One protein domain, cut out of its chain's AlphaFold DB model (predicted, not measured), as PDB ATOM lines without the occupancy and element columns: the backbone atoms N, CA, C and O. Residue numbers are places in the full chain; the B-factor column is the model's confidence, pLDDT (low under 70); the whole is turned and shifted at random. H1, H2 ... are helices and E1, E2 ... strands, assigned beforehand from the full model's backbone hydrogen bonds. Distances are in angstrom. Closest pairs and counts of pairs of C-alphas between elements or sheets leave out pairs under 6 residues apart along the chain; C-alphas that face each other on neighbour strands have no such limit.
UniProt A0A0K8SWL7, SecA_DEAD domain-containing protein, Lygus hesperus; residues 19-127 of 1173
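Overview. This is residues 19 to 127 of the 1173 residues of the protein "SecA_DEAD domain-containing protein" of Lygus hesperus (UniProt A0A0K8SWL7). What is the main picture? One strongly twisted sheet of seven strands makes a wall, and a single helix, H1, packs across one face of it over E3, with no named helix on the other face. Six strands follow one another across the sheet, then residues 95 to 106 lead back to H1, and E7 closes the sheet beside E6. What are the parts and the size? The printed part has 109 residues with seven named strands and one named helix, in the order E1 E2 E3 E4 E5 E6 H1 E7, mostly strand; the sheet runs E1 - E2 - E3 - E4 - E5 - E6 - E7, all antiparallel. It is compact, with a radius of gyration of the C-alphas of 14.0 A, and elongated, spanning 47 by 30 by 20 A.

Along the chain. Where do the first strands lie? E1 is residues 30 to 35, beginning at C-alpha 30 at (229.797, 226.975, 217.397), and E2 is residues 42 to 48. E3, residues 51 to 63, is the longest strand by residues at 26.0 A, and E4, residues 67 to 75, measures 25.9 A. What follows? E5 is residues 78 to 83 and E6 residues 88 to 94. H1, residues 107 to 117, is 15.8 A long and begins at C-alpha 107 at (229.819, 243.588, 208.501); E7, residues 118 to 126, is 18.6 A long and ends at C-alpha 126 at (220.601, 232.511, 183.471).

Arrangement. How are the strands joined? E1 to E6 form a meander, each strand the antiparallel neighbour of the one before, with N 34 and O 43 at 2.8 A, N 44 and O 57 at 2.7 A, N 70 and O 60 at 2.7 A, N 73 and O 80 at 2.9 A, and N 81 and O 90 at 2.8 A. E7 is antiparallel to E6, with N 91 and O 122 at 2.7 A; E1 and E7 are the edge strands and are apart. Where do strands bend? E3 bends by 109 degrees at residue 54, and E7 by 75 degrees at residue 122. How does H1 stand? It is on the sheet at a height of 8.0 A, over E3, and runs across the strands at 78 degrees to E3 on the local plane; their closest C-alphas, of Phe 60 and Lys 111, are 7.0 A apart. In H1, 6 of 7 O i to N i+4 pairs are within hydrogen-bond range.

Size, cuts and confidence. How far does it reach? The two C-alphas farthest apart, of Gly 25 and Lys 127, are 47.2 A apart, and the printed part has no cut. Which link is long? The link from E6 to H1 is long, with 12 residues. Where is confidence low? The mean pLDDT of the printed part is 74.1, and 31 residues are under 70, among them residues 20 to 29 and 95 to 105.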
ATOM      1  N   TYR A  19     224.584 238.507 216.160       70.94
ATOM      2  CA  TYR A  19     224.789 237.046 216.032       70.94
ATOM      3  C   TYR A  19     223.749 236.230 216.814       70.94
ATOM      4  O   TYR A  19     223.514 236.523 217.982       70.94
ATOM      5  N   ASP A  20     223.178 235.197 216.181       65.94
ATOM      6  CA  ASP A  20     222.121 234.307 216.710       65.94
ATOM      7  C   ASP A  20     222.633 232.873 217.025       65.94
ATOM      8  O   ASP A  20     222.049 231.881 216.590       65.94
ATOM      9  N   GLY A  21     223.755 232.715 217.736       64.94
ATOM     10  CA  GLY A  21     224.290 231.397 218.146       64.94
ATOM     11  C   GLY A  21     224.962 231.419 219.526       64.94
ATOM     12  O   GLY A  21     224.904 232.437 220.212       64.94
ATOM     13  N   ASP A  22     225.623 230.325 219.930       63.28
ATOM     14  CA  ASP A  22     226.289 230.226 221.245       63.28
ATOM     15  C   ASP A  22     227.353 231.325 221.436       63.28
ATOM     16  O   ASP A  22     228.306 231.450 220.656       63.28
ATOM     17  N   PHE A  23     227.168 232.143 222.476       63.38
ATOM     18  CA  PHE A  23     228.014 233.291 222.795       63.38
ATOM     19  C   PHE A  23     228.513 233.174 224.233       63.38
ATOM     20  O   PHE A  23     227.795 233.515 225.173       63.38
ATOM     21  N   ASP A  24     229.753 232.717 224.406       58.41
ATOM     22  CA  ASP A  24     230.336 232.494 225.728       58.41
ATOM     23  C   ASP A  24     231.451 233.521 225.991       58.41
ATOM     24  O   ASP A  24     232.422 233.636 225.242       58.41
ATOM     25  N   GLY A  25     231.300 234.348 227.031       56.25
ATOM     26  CA  GLY A  25     232.392 235.162 227.589       56.25
ATOM     27  C   GLY A  25     233.153 236.132 226.658       56.25
ATOM     28  O   GLY A  25     234.310 236.430 226.950       56.25
ATOM     29  N   ASN A  26     232.528 236.684 225.603       58.06
ATOM     30  CA  ASN A  26     233.118 237.515 224.519       58.06
ATOM     31  C   ASN A  26     233.760 236.749 223.341       58.06
ATOM     32  O   ASN A  26     234.433 237.370 222.510       58.06
ATOM     33  N   CYS A  27     233.548 235.438 223.243       60.34
ATOM     34  CA  CYS A  27     234.069 234.617 222.157       60.34
ATOM     35  C   CYS A  27     232.936 233.840 221.472       60.34
ATOM     36  O   CYS A  27     232.256 233.033 222.102       60.34
ATOM     37  N   MET A  28     232.737 234.061 220.171       66.06
ATOM     38  CA  MET A  28     231.773 233.298 219.376       66.06
ATOM     39  C   MET A  28     232.395 231.984 218.921       66.06
ATOM     40  O   MET A  28     233.397 231.983 218.195       66.06
ATOM     41  N   SER A  29     231.787 230.876 219.337       68.44
ATOM     42  CA  SER A  29     232.202 229.522 218.977       68.44
ATOM     43  C   SER A  29     230.968 228.643 218.789       68.44
ATOM     44  O   SER A  29     230.045 228.704 219.590       68.44
ATOM     45  N   GLY A  30     230.942 227.824 217.738       71.56
ATOM     46  CA  GLY A  30     229.797 226.975 217.397       71.56
ATOM     47  C   GLY A  30     229.127 227.366 216.081       71.56
ATOM     48  O   GLY A  30     229.667 228.139 215.289       71.56
ATOM     49  N   PHE A  31     227.967 226.776 215.809       78.31
ATOM     50  CA  PHE A  31     227.188 227.059 214.604       78.31
ATOM     51  C   PHE A  31     226.198 228.199 214.863       78.31
ATOM     52  O   PHE A  31     225.435 228.137 215.823       78.31
ATOM     53  N   GLY A  32     226.178 229.218 214.005       75.19
ATOM     54  CA  GLY A  32     225.265 230.351 214.166       75.19
ATOM     55  C   GLY A  32     225.273 231.323 212.991       75.19
ATOM     56  O   GLY A  32     226.086 231.214 212.064       75.19
ATOM     57  N   THR A  33     224.343 232.280 213.028       79.69
ATOM     58  CA  THR A  33     224.120 233.254 211.951       79.69
ATOM     59  C   THR A  33     224.485 234.661 212.397       79.69
ATOM     60  O   THR A  33     223.950 235.164 213.379       79.69
ATOM     61  N   LEU A  34     225.371 235.309 211.648       78.56
ATOM     62  CA  LEU A  34     225.745 236.707 211.805       78.56
ATOM     63  C   LEU A  34     224.924 237.582 210.857       78.56
ATOM     64  O   LEU A  34     225.075 237.460 209.651       78.56
ATOM     65  N   PHE A  35     224.118 238.494 211.375       79.88
ATOM     66  CA  PHE A  35     223.321 239.477 210.650       79.88
ATOM     67  C   PHE A  35     223.995 240.853 210.581       79.88
ATOM     68  O   PHE A  35     224.753 241.250 211.467       79.88
ATOM     69  N   SER A  36     223.657 241.636 209.561       81.31
ATOM     70  CA  SER A  36     223.872 243.085 209.547       81.31
ATOM     71  C   SER A  36     222.980 243.796 210.577       81.31
ATOM     72  O   SER A  36     222.024 243.230 211.104       81.31
ATOM     73  N   SER A  37     223.259 245.073 210.858       75.31
ATOM     74  CA  SER A  37     222.492 245.877 211.828       75.31
ATOM     75  C   SER A  37     221.004 246.035 211.487       75.31
ATOM     76  O   SER A  37     220.197 246.246 212.385       75.31
ATOM     77  N   ASP A  38     220.641 245.942 210.208       79.00
ATOM     78  CA  ASP A  38     219.265 245.997 209.697       79.00
ATOM     79  C   ASP A  38     218.623 244.605 209.517       79.00
ATOM     80  O   ASP A  38     217.477 244.516 209.088       79.00
ATOM     81  N   LYS A  39     219.353 243.523 209.833       80.06
ATOM     82  CA  LYS A  39     218.973 242.115 209.611       80.06
ATOM     83  C   LYS A  39     218.643 241.736 208.160       80.06
ATOM     84  O   LYS A  39     218.109 240.657 207.924       80.06
ATOM     85  N   LEU A  40     218.989 242.573 207.180       80.38
ATOM     86  CA  LEU A  40     218.731 242.299 205.761       80.38
ATOM     87  C   LEU A  40     219.851 241.501 205.073       80.38
ATOM     88  O   LEU A  40     219.700 241.075 203.932       80.38
ATOM     89  N   GLN A  41     220.994 241.332 205.731       85.38
ATOM     90  CA  GLN A  41     222.140 240.576 205.233       85.38
ATOM     91  C   GLN A  41     222.615 239.633 206.331       85.38
ATOM     92  O   GLN A  41     222.528 239.977 207.511       85.38
ATOM     93  N   PHE A  42     223.139 238.466 205.963       85.44
ATOM     94  CA  PHE A  42     223.646 237.515 206.940       85.44
ATOM     95  C   PHE A  42     224.794 236.638 206.432       85.44
ATOM     96  O   PHE A  42     224.985 236.458 205.234       85.44
ATOM     97  N   VAL A  43     225.539 236.044 207.361       82.50
ATOM     98  CA  VAL A  43     226.540 235.000 207.137       82.50
ATOM     99  C   VAL A  43     226.330 233.910 208.184       82.50
ATOM    100  O   VAL A  43     226.519 234.131 209.375       82.50
ATOM    101  N   GLN A  44     225.933 232.727 207.742       83.38
ATOM    102  CA  GLN A  44     225.684 231.552 208.562       83.38
ATOM    103  C   GLN A  44     226.804 230.534 208.378       83.38
ATOM    104  O   GLN A  44     227.166 230.172 207.254       83.38
ATOM    105  N   GLY A  45     227.337 230.028 209.484       81.81
ATOM    106  CA  GLY A  45     228.460 229.109 209.438       81.81
ATOM    107  C   GLY A  45     228.924 228.639 210.807       81.81
ATOM    108  O   GLY A  45     228.283 228.890 211.825       81.81
ATOM    109  N   THR A  46     230.050 227.936 210.805       79.12
ATOM    110  CA  THR A  46     230.733 227.478 212.013       79.12
ATOM    111  C   THR A  46     231.816 228.477 212.388       79.12
ATOM    112  O   THR A  46     232.728 228.738 211.599       79.12
ATOM    113  N   TRP A  47     231.728 229.004 213.602       77.19
ATOM    114  CA  TRP A  47     232.639 229.984 214.176       77.19
ATOM    115  C   TRP A  47     233.509 229.327 215.252       77.19
ATOM    116  O   TRP A  47     233.080 228.397 215.936       77.19
ATOM    117  N   ARG A  48     234.747 229.793 215.403       75.75
ATOM    118  CA  ARG A  48     235.644 229.432 216.508       75.75
ATOM    119  C   ARG A  48     236.524 230.626 216.818       75.75
ATOM    120  O   ARG A  48     237.139 231.169 215.901       75.75
ATOM    121  N   ASP A  49     236.602 231.010 218.083       71.81
ATOM    122  CA  ASP A  49     237.422 232.136 218.534       71.81
ATOM    123  C   ASP A  49     237.174 233.418 217.718       71.81
ATOM    124  O   ASP A  49     238.108 234.032 217.201       71.81
ATOM    125  N   ASN A  50     235.897 233.777 217.528       72.12
ATOM    126  CA  ASN A  50     235.456 234.911 216.702       72.12
ATOM    127  C   ASN A  50     235.795 234.805 215.201       72.12
ATOM    128  O   ASN A  50     235.525 235.746 214.458       72.12
ATOM    129  N   ARG A  51     236.334 233.677 214.721       73.69
ATOM    130  CA  ARG A  51     236.690 233.458 213.311       73.69
ATOM    131  C   ARG A  51     235.744 232.488 212.622       73.69
ATOM    132  O   ARG A  51     235.458 231.409 213.136       73.69
ATOM    133  N   LEU A  52     235.319 232.841 211.414       75.19
ATOM    134  CA  LEU A  52     234.533 231.959 210.551       75.19
ATOM    135  C   LEU A  52     235.417 230.840 209.978       75.19
ATOM    136  O   LEU A  52     236.350 231.113 209.222       75.19
ATOM    137  N   ILE A  53     235.129 229.588 210.343       74.06
ATOM    138  CA  ILE A  53     235.863 228.400 209.872       74.06
ATOM    139  C   ILE A  53     235.205 227.800 208.634       74.06
ATOM    140  O   ILE A  53     235.900 227.412 207.697       74.06
ATOM    141  N   ASP A  54     233.877 227.697 208.645       76.81
ATOM    142  CA  ASP A  54     233.127 227.079 207.558       76.81
ATOM    143  C   ASP A  54     231.826 227.828 207.292       76.81
ATOM    144  O   ASP A  54     231.070 228.106 208.220       76.81
ATOM    145  N   ILE A  55     231.551 228.136 206.030       81.38
ATOM    146  CA  ILE A  55     230.371 228.900 205.617       81.38
ATOM    147  C   ILE A  55     229.309 227.918 205.142       81.38
ATOM    148  O   ILE A  55     229.572 227.123 204.250       81.38
ATOM    149  N   GLN A  56     228.101 228.000 205.692       82.62
ATOM    150  CA  GLN A  56     226.962 227.202 205.230       82.62
ATOM    151  C   GLN A  56     226.061 227.998 204.291       82.62
ATOM    152  O   GLN A  56     225.671 227.502 203.233       82.62
ATOM    153  N   SER A  57     225.757 229.250 204.626       85.06
ATOM    154  CA  SER A  57     225.039 230.143 203.722       85.06
ATOM    155  C   SER A  57     225.315 231.610 204.031       85.06
ATOM    156  O   SER A  57     225.705 231.948 205.141       85.06
ATOM    157  N   CYS A  58     225.142 232.504 203.067       85.38
ATOM    158  CA  CYS A  58     225.175 233.940 203.315       85.38
ATOM    159  C   CYS A  58     224.250 234.687 202.360       85.38
ATOM    160  O   CYS A  58     224.015 234.239 201.241       85.38
ATOM    161  N   GLN A  59     223.779 235.846 202.803       87.00
ATOM    162  CA  GLN A  59     223.011 236.807 202.030       87.00
ATOM    163  C   GLN A  59     223.686 238.169 202.139       87.00
ATOM    164  O   GLN A  59     223.851 238.704 203.235       87.00
ATOM    165  N   PHE A  60     224.044 238.759 201.006       85.69
ATOM    166  CA  PHE A  60     224.584 240.109 200.930       85.69
ATOM    167  C   PHE A  60     223.702 240.970 200.042       85.69
ATOM    168  O   PHE A  60     223.198 240.508 199.030       85.69
ATOM    169  N   ILE A  61     223.557 242.243 200.388       80.81
ATOM    170  CA  ILE A  61     222.859 243.220 199.553       80.81
ATOM    171  C   ILE A  61     223.916 244.147 198.987       80.81
ATOM    172  O   ILE A  61     224.571 244.862 199.753       80.81
ATOM    173  N   ASP A  62     224.112 244.133 197.670       73.06
ATOM    174  CA  ASP A  62     224.980 245.088 196.988       73.06
ATOM    175  C   ASP A  62     224.205 246.310 196.501       73.06
ATOM    176  O   ASP A  62     223.175 246.195 195.844       73.06
ATOM    177  N   GLN A  63     224.688 247.491 196.888       66.12
ATOM    178  CA  GLN A  63     224.094 248.784 196.539       66.12
ATOM    179  C   GLN A  63     224.797 249.344 195.296       66.12
ATOM    180  O   GLN A  63     225.439 250.391 195.360       66.12
ATOM    181  N   GLY A  64     224.757 248.580 194.202       61.56
ATOM    182  CA  GLY A  64     225.211 249.022 192.882       61.56
ATOM    183  C   GLY A  64     224.209 249.983 192.232       61.56
ATOM    184  O   GLY A  64     223.470 250.680 192.924       61.56
ATOM    185  N   ALA A  65     224.165 250.015 190.895       50.69
ATOM    186  CA  ALA A  65     223.168 250.807 190.155       50.69
ATOM    187  C   ALA A  65     221.716 250.366 190.447       50.69
ATOM    188  O   ALA A  65     220.819 251.202 190.469       50.69
ATOM    189  N   ASP A  66     221.529 249.079 190.745       58.97
ATOM    190  CA  ASP A  66     220.297 248.468 191.250       58.97
ATOM    191  C   ASP A  66     220.620 247.731 192.573       58.97
ATOM    192  O   ASP A  66     221.791 247.464 192.872       58.97
ATOM    193  N   LYS A  67     219.621 247.416 193.410       68.81
ATOM    194  CA  LYS A  67     219.832 246.772 194.723       68.81
ATOM    195  C   LYS A  67     219.805 245.246 194.585       68.81
ATOM    196  O   LYS A  67     218.748 244.643 194.669       68.81
ATOM    197  N   TRP A  68     220.964 244.606 194.438       73.25
ATOM    198  CA  TRP A  68     221.037 243.155 194.218       73.25
ATOM    199  C   TRP A  68     221.190 242.394 195.531       73.25
ATOM    200  O   TRP A  68     222.119 242.656 196.299       73.25
ATOM    201  N   THR A  69     220.331 241.402 195.767       79.88
ATOM    202  CA  THR A  69     220.490 240.473 196.894       79.88
ATOM    203  C   THR A  69     221.180 239.199 196.418       79.88
ATOM    204  O   THR A  69     220.621 238.428 195.641       79.88
ATOM    205  N   ILE A  70     222.414 239.004 196.873       82.62
ATOM    206  CA  ILE A  70     223.299 237.890 196.541       82.62
ATOM    207  C   ILE A  70     223.187 236.827 197.626       82.62
ATOM    208  O   ILE A  70     223.517 237.096 198.780       82.62
ATOM    209  N   TYR A  71     222.809 235.613 197.251       83.81
ATOM    210  CA  TYR A  71     222.775 234.465 198.146       83.81
ATOM    211  C   TYR A  71     223.841 233.462 197.765       83.81
ATOM    212  O   TYR A  71     224.016 233.123 196.598       83.81
ATOM    213  N   LEU A  72     224.518 232.943 198.776       83.88
ATOM    214  CA  LEU A  72     225.421 231.823 198.635       83.88
ATOM    215  C   LEU A  72     224.974 230.703 199.565       83.88
ATOM    216  O   LEU A  72     224.708 230.946 200.740       83.88
ATOM    217  N   ARG A  73     224.936 229.466 199.077       83.94
ATOM    218  CA  ARG A  73     224.657 228.281 199.896       83.94
ATOM    219  C   ARG A  73     225.663 227.181 199.589       83.94
ATOM    220  O   ARG A  73     225.920 226.885 198.425       83.94
ATOM    221  N   LYS A  74     226.235 226.575 200.622       80.75
ATOM    222  CA  LYS A  74     227.200 225.483 200.485       80.75
ATOM    223  C   LYS A  74     226.522 224.216 199.955       80.75
ATOM    224  O   LYS A  74     225.412 223.876 200.358       80.75
ATOM    225  N   GLN A  75     227.204 223.523 199.051       77.44
ATOM    226  CA  GLN A  75     226.893 222.171 198.582       77.44
ATOM    227  C   GLN A  75     228.139 221.281 198.725       77.44
ATOM    228  O   GLN A  75     229.215 221.785 199.039       77.44
ATOM    229  N   ALA A  76     227.998 219.962 198.525       67.12
ATOM    230  CA  ALA A  76     229.045 218.971 198.810       67.12
ATOM    231  C   ALA A  76     230.440 219.352 198.261       67.12
ATOM    232  O   ALA A  76     231.410 219.275 199.010       67.12
ATOM    233  N   ASP A  77     230.513 219.875 197.028       66.06
ATOM    234  CA  ASP A  77     231.778 220.189 196.334       66.06
ATOM    235  C   ASP A  77     231.969 221.689 195.997       66.06
ATOM    236  O   ASP A  77     232.713 222.048 195.080       66.06
ATOM    237  N   GLY A  78     231.294 222.607 196.705       76.81
ATOM    238  CA  GLY A  78     231.445 224.052 196.473       76.81
ATOM    239  C   GLY A  78     230.276 224.898 196.975       76.81
ATOM    240  O   GLY A  78     229.595 224.535 197.929       76.81
ATOM    241  N   PHE A  79     230.027 226.037 196.326       83.44
ATOM    242  CA  PHE A  79     228.929 226.935 196.678       83.44
ATOM    243  C   PHE A  79     227.999 227.198 195.494       83.44
ATOM    244  O   PHE A  79     228.441 227.318 194.353       83.44
ATOM    245  N   LEU A  80     226.707 227.321 195.776       84.44
ATOM    246  CA  LEU A  80     225.694 227.790 194.843       84.44
ATOM    247  C   LEU A  80     225.448 229.279 195.089       84.44
ATOM    248  O   LEU A  80     225.092 229.659 196.202       84.44
ATOM    249  N   LEU A  81     225.653 230.096 194.061       83.50
ATOM    250  CA  LEU A  81     225.424 231.535 194.033       83.50
ATOM    251  C   LEU A  81     224.116 231.826 193.295       83.50
ATOM    252  O   LEU A  81     223.967 231.406 192.145       83.50
ATOM    253  N   THR A  82     223.206 232.565 193.920       82.06
ATOM    254  CA  THR A  82     221.958 233.031 193.304       82.06
ATOM    255  C   THR A  82     221.730 234.516 193.558       82.06
ATOM    256  O   THR A  82     222.188 235.053 194.567       82.06
ATOM    257  N   PHE A  83     221.002 235.177 192.662       77.94
ATOM    258  CA  PHE A  83     220.506 236.536 192.878       77.94
ATOM    259  C   PHE A  83     218.971 236.507 192.874       77.94
ATOM    260  O   PHE A  83     218.364 235.962 191.952       77.94
ATOM    261  N   ASP A  84     218.343 237.046 193.922       62.50
ATOM    262  CA  ASP A  84     216.893 236.882 194.165       62.50
ATOM    263  C   ASP A  84     216.000 237.570 193.115       62.50
ATOM    264  O   ASP A  84     214.829 237.223 192.980       62.50
ATOM    265  N   GLU A  85     216.540 238.522 192.348       62.00
ATOM    266  CA  GLU A  85     215.747 239.384 191.458       62.00
ATOM    267  C   GLU A  85     215.835 239.010 189.968       62.00
ATOM    268  O   GLU A  85     215.025 239.485 189.172       62.00
ATOM    269  N   ASP A  86     216.756 238.128 189.563       67.38
ATOM    270  CA  ASP A  86     217.036 237.892 188.137       67.38
ATOM    271  C   ASP A  86     217.073 236.415 187.694       67.38
ATOM    272  O   ASP A  86     217.215 236.124 186.500       67.38
ATOM    273  N   GLY A  87     216.905 235.470 188.627       70.56
ATOM    274  CA  GLY A  87     216.895 234.033 188.331       70.56
ATOM    275  C   GLY A  87     218.240 233.481 187.845       70.56
ATOM    276  O   GLY A  87     218.263 232.453 187.158       70.56
ATOM    277  N   PHE A  88     219.351 234.155 188.158       81.94
ATOM    278  CA  PHE A  88     220.700 233.669 187.893       81.94
ATOM    279  C   PHE A  88     221.139 232.662 188.959       81.94
ATOM    280  O   PHE A  88     220.953 232.863 190.158       81.94
ATOM    281  N   THR A  89     221.737 231.556 188.525       81.06
ATOM    282  CA  THR A  89     222.278 230.502 189.387       81.06
ATOM    283  C   THR A  89     223.624 230.049 188.847       81.06
ATOM    284  O   THR A  89     223.727 229.631 187.692       81.06
ATOM    285  N   ALA A  90     224.657 230.077 189.682       82.88
ATOM    286  CA  ALA A  90     225.996 229.652 189.305       82.88
ATOM    287  C   ALA A  90     226.687 228.869 190.425       82.88
ATOM    288  O   ALA A  90     226.419 229.065 191.606       82.88
ATOM    289  N   ARG A  91     227.605 227.981 190.054       83.44
ATOM    290  CA  ARG A  91     228.579 227.391 190.966       83.44
ATOM    291  C   ARG A  91     229.724 228.372 191.181       83.44
ATOM    292  O   ARG A  91     230.323 228.873 190.228       83.44
ATOM    293  N   ALA A  92     230.041 228.616 192.441       81.44
ATOM    294  CA  ALA A  92     231.143 229.450 192.872       81.44
ATOM    295  C   ALA A  92     232.061 228.674 193.821       81.44
ATOM    296  O   ALA A  92     231.648 227.734 194.504       81.44
ATOM    297  N   GLN A  93     233.324 229.073 193.852       80.56
ATOM    298  CA  GLN A  93     234.320 228.581 194.791       80.56
ATOM    299  C   GLN A  93     234.940 229.758 195.533       80.56
ATOM    300  O   GLN A  93     235.018 230.871 195.018       80.56
ATOM    301  N   LEU A  94     235.374 229.494 196.761       74.62
ATOM    302  CA  LEU A  94     236.205 230.414 197.517       74.62
ATOM    303  C   LEU A  94     237.658 229.984 197.333       74.62
ATOM    304  O   LEU A  94     237.999 228.833 197.617       74.62
ATOM    305  N   CYS A  95     238.513 230.889 196.865       63.44
ATOM    306  CA  CYS A  95     239.948 230.632 196.808       63.44
ATOM    307  C   CYS A  95     240.474 230.352 198.233       63.44
ATOM    308  O   CYS A  95     240.076 231.010 199.194       63.44
ATOM    309  N   SER A  96     241.313 229.321 198.364       56.22
ATOM    310  CA  SER A  96     241.823 228.693 199.599       56.22
ATOM    311  C   SER A  96     241.946 229.580 200.853       56.22
ATOM    312  O   SER A  96     242.524 230.659 200.782       56.22
ATOM    313  N   ARG A  97     241.500 229.028 202.002       54.44
ATOM    314  CA  ARG A  97     241.489 229.587 203.377       54.44
ATOM    315  C   ARG A  97     241.186 231.086 203.413       54.44
ATOM    316  O   ARG A  97     242.106 231.900 203.387       54.44
ATOM    317  N   MET A  98     239.906 231.432 203.590       57.44
ATOM    318  CA  MET A  98     239.533 232.783 204.013       57.44
ATOM    319  C   MET A  98     240.449 233.218 205.170       57.44
ATOM    320  O   MET A  98     240.466 232.539 206.202       57.44
ATOM    321  N   PRO A  99     241.242 234.296 205.026       49.94
ATOM    322  CA  PRO A  99     242.003 234.824 206.146       49.94
ATOM    323  C   PRO A  99     240.991 235.207 207.225       49.94
ATOM    324  O   PRO A  99     240.046 235.937 206.932       49.94
ATOM    325  N   GLY A 100     241.149 234.616 208.416       57.56
ATOM    326  CA  GLY A 100     240.126 234.525 209.460       57.56
ATOM    327  C   GLY A 100     239.260 235.774 209.564       57.56
ATOM    328  O   GLY A 100     239.717 236.802 210.057       57.56
ATOM    329  N   VAL A 101     238.023 235.666 209.075       60.62
ATOM    330  CA  VAL A 101     237.010 236.715 209.192       60.62
ATOM    331  C   VAL A 101     236.702 236.859 210.677       60.62
ATOM    332  O   VAL A 101     236.011 236.014 211.238       60.62
ATOM    333  N   ASP A 102     237.290 237.875 211.303       63.62
ATOM    334  CA  ASP A 102     237.137 238.171 212.724       63.62
ATOM    335  C   ASP A 102     235.845 238.962 212.954       63.62
ATOM    336  O   ASP A 102     235.644 240.015 212.338       63.62
ATOM    337  N   PHE A 103     234.990 238.473 213.850       61.78
ATOM    338  CA  PHE A 103     233.754 239.117 214.297       61.78
ATOM    339  C   PHE A 103     233.949 240.567 214.770       61.78
ATOM    340  O   PHE A 103     233.023 241.366 214.675       61.78
ATOM    341  N   ALA A 104     235.151 240.948 215.223       62.41
ATOM    342  CA  ALA A 104     235.464 242.336 215.575       62.41
ATOM    343  C   ALA A 104     235.459 243.305 214.368       62.41
ATOM    344  O   ALA A 104     235.505 244.526 214.540       62.41
ATOM    345  N   SER A 105     235.411 242.785 213.139       66.94
ATOM    346  CA  SER A 105     235.340 243.576 211.911       66.94
ATOM    347  C   SER A 105     233.902 243.976 211.581       66.94
ATOM    348  O   SER A 105     232.984 243.172 211.688       66.94
ATOM    349  N   SER A 106     233.696 245.199 211.081       74.19
ATOM    350  CA  SER A 106     232.368 245.617 210.600       74.19
ATOM    351  C   SER A 106     231.814 244.657 209.531       74.19
ATOM    352  O   SER A 106     232.570 244.192 208.672       74.19
ATOM    353  N   PHE A 107     230.490 244.436 209.507       76.25
ATOM    354  CA  PHE A 107     229.819 243.588 208.501       76.25
ATOM    355  C   PHE A 107     230.215 243.947 207.055       76.25
ATOM    356  O   PHE A 107     230.332 243.095 206.175       76.25
ATOM    357  N   ARG A 108     230.486 245.236 206.809       74.44
ATOM    358  CA  ARG A 108     230.975 245.754 205.526       74.44
ATOM    359  C   ARG A 108     232.339 245.175 205.135       74.44
ATOM    360  O   ARG A 108     232.531 244.820 203.975       74.44
ATOM    361  N   ASN A 109     233.275 245.072 206.078       73.44
ATOM    362  CA  ASN A 109     234.598 244.491 205.829       73.44
ATOM    363  C   ASN A 109     234.499 242.983 205.569       73.44
ATOM    364  O   ASN A 109     235.194 242.479 204.690       73.44
ATOM    365  N   ILE A 110     233.588 242.297 206.268       74.88
ATOM    366  CA  ILE A 110     233.278 240.877 206.048       74.88
ATOM    367  C   ILE A 110     232.772 240.665 204.618       74.88
ATOM    368  O   ILE A 110     233.346 239.874 203.873       74.88
ATOM    369  N   LYS A 111     231.767 241.442 204.197       78.31
ATOM    370  CA  LYS A 111     231.229 241.424 202.829       78.31
ATOM    371  C   LYS A 111     232.314 241.674 201.768       78.31
ATOM    372  O   LYS A 111     232.383 240.955 200.775       78.31
ATOM    373  N   LEU A 112     233.193 242.662 201.973       75.88
ATOM    374  CA  LEU A 112     234.279 242.981 201.031       75.88
ATOM    375  C   LEU A 112     235.333 241.871 200.932       75.88
ATOM    376  O   LEU A 112     235.779 241.543 199.831       75.88
ATOM    377  N   ALA A 113     235.736 241.292 202.065       72.88
ATOM    378  CA  ALA A 113     236.654 240.156 202.091       72.88
ATOM    379  C   ALA A 113     236.040 238.930 201.401       72.88
ATOM    380  O   ALA A 113     236.744 238.186 200.720       72.88
ATOM    381  N   PHE A 114     234.723 238.763 201.525       77.75
ATOM    382  CA  PHE A 114     233.976 237.710 200.858       77.75
ATOM    383  C   PHE A 114     233.981 237.878 199.340       77.75
ATOM    384  O   PHE A 114     234.374 236.964 198.619       77.75
ATOM    385  N   PHE A 115     233.625 239.067 198.849       77.88
ATOM    386  CA  PHE A 115     233.558 239.318 197.411       77.88
ATOM    387  C   PHE A 115     234.915 239.212 196.710       77.88
ATOM    388  O   PHE A 115     234.966 238.778 195.568       77.88
ATOM    389  N   ARG A 116     236.019 239.543 197.395       74.44
ATOM    390  CA  ARG A 116     237.382 239.409 196.845       74.44
ATOM    391  C   ARG A 116     237.845 237.966 196.652       74.44
ATOM    392  O   ARG A 116     238.719 237.733 195.828       74.44
ATOM    393  N   ASN A 117     237.315 237.031 197.436       75.25
ATOM    394  CA  ASN A 117     237.763 235.637 197.439       75.25
ATOM    395  C   ASN A 117     236.781 234.688 196.744       75.25
ATOM    396  O   ASN A 117     237.077 233.500 196.628       75.25
ATOM    397  N   LEU A 118     235.624 235.190 196.306       80.06
ATOM    398  CA  LEU A 118     234.606 234.421 195.601       80.06
ATOM    399  C   LEU A 118     234.868 234.450 194.094       80.06
ATOM    400  O   LEU A 118     234.950 235.518 193.493       80.06
ATOM    401  N   THR A 119     234.939 233.274 193.475       80.19
ATOM    402  CA  THR A 119     235.102 233.135 192.026       80.19
ATOM    403  C   THR A 119     234.020 232.232 191.451       80.19
ATOM    404  O   THR A 119     233.793 231.128 191.949       80.19
ATOM    405  N   ILE A 120     233.331 232.689 190.404       82.62
ATOM    406  CA  ILE A 120     232.331 231.870 189.704       82.62
ATOM    407  C   ILE A 120     233.062 230.890 188.785       82.62
ATOM    408  O   ILE A 120     233.839 231.307 187.929       82.62
ATOM    409  N   THR A 121     232.798 229.596 188.959       77.69
ATOM    410  CA  THR A 121     233.439 228.515 188.195       77.69
ATOM    411  C   THR A 121     232.566 228.005 187.053       77.69
ATOM    412  O   THR A 121     233.090 227.594 186.024       77.69
ATOM    413  N   CYS A 122     231.239 228.027 187.206       79.50
ATOM    414  CA  CYS A 122     230.309 227.546 186.182       79.50
ATOM    415  C   CYS A 122     228.927 228.191 186.349       79.50
ATOM    416  O   CYS A 122     228.386 228.196 187.451       79.50
ATOM    417  N   VAL A 123     228.326 228.705 185.274       80.06
ATOM    418  CA  VAL A 123     226.935 229.196 185.287       80.06
ATOM    419  C   VAL A 123     225.988 228.022 185.028       80.06
ATOM    420  O   VAL A 123     226.193 227.267 184.084       80.06
ATOM    421  N   ILE A 124     224.966 227.856 185.872       78.56
ATOM    422  CA  ILE A 124     223.986 226.758 185.783       78.56
ATOM    423  C   ILE A 124     222.712 227.220 185.066       78.56
ATOM    424  O   ILE A 124     222.193 226.501 184.220       78.56
ATOM    425  N   SER A 125     222.194 228.401 185.412       79.88
ATOM    426  CA  SER A 125     220.969 228.958 184.831       79.88
ATOM    427  C   SER A 125     221.051 230.477 184.786       79.88
ATOM    428  O   SER A 125     221.447 231.104 185.765       79.88
ATOM    429  N   ASP A 126     220.640 231.066 183.665       82.75
ATOM    430  CA  ASP A 126     220.601 232.511 183.471       82.75
ATOM    431  C   ASP A 126     219.306 232.922 182.759       82.75
ATOM    432  O   ASP A 126     219.211 232.964 181.530       82.75
ATOM    433  N   LYS A 127     218.275 233.217 183.556       80.56
ATOM    434  CA  LYS A 127     216.949 233.567 183.039       80.56
ATOM    435  C   LYS A 127     216.953 234.890 182.267       80.56
ATOM    436  O   LYS A 127     216.236 235.009 181.277       80.56
TER     437      LYS A 127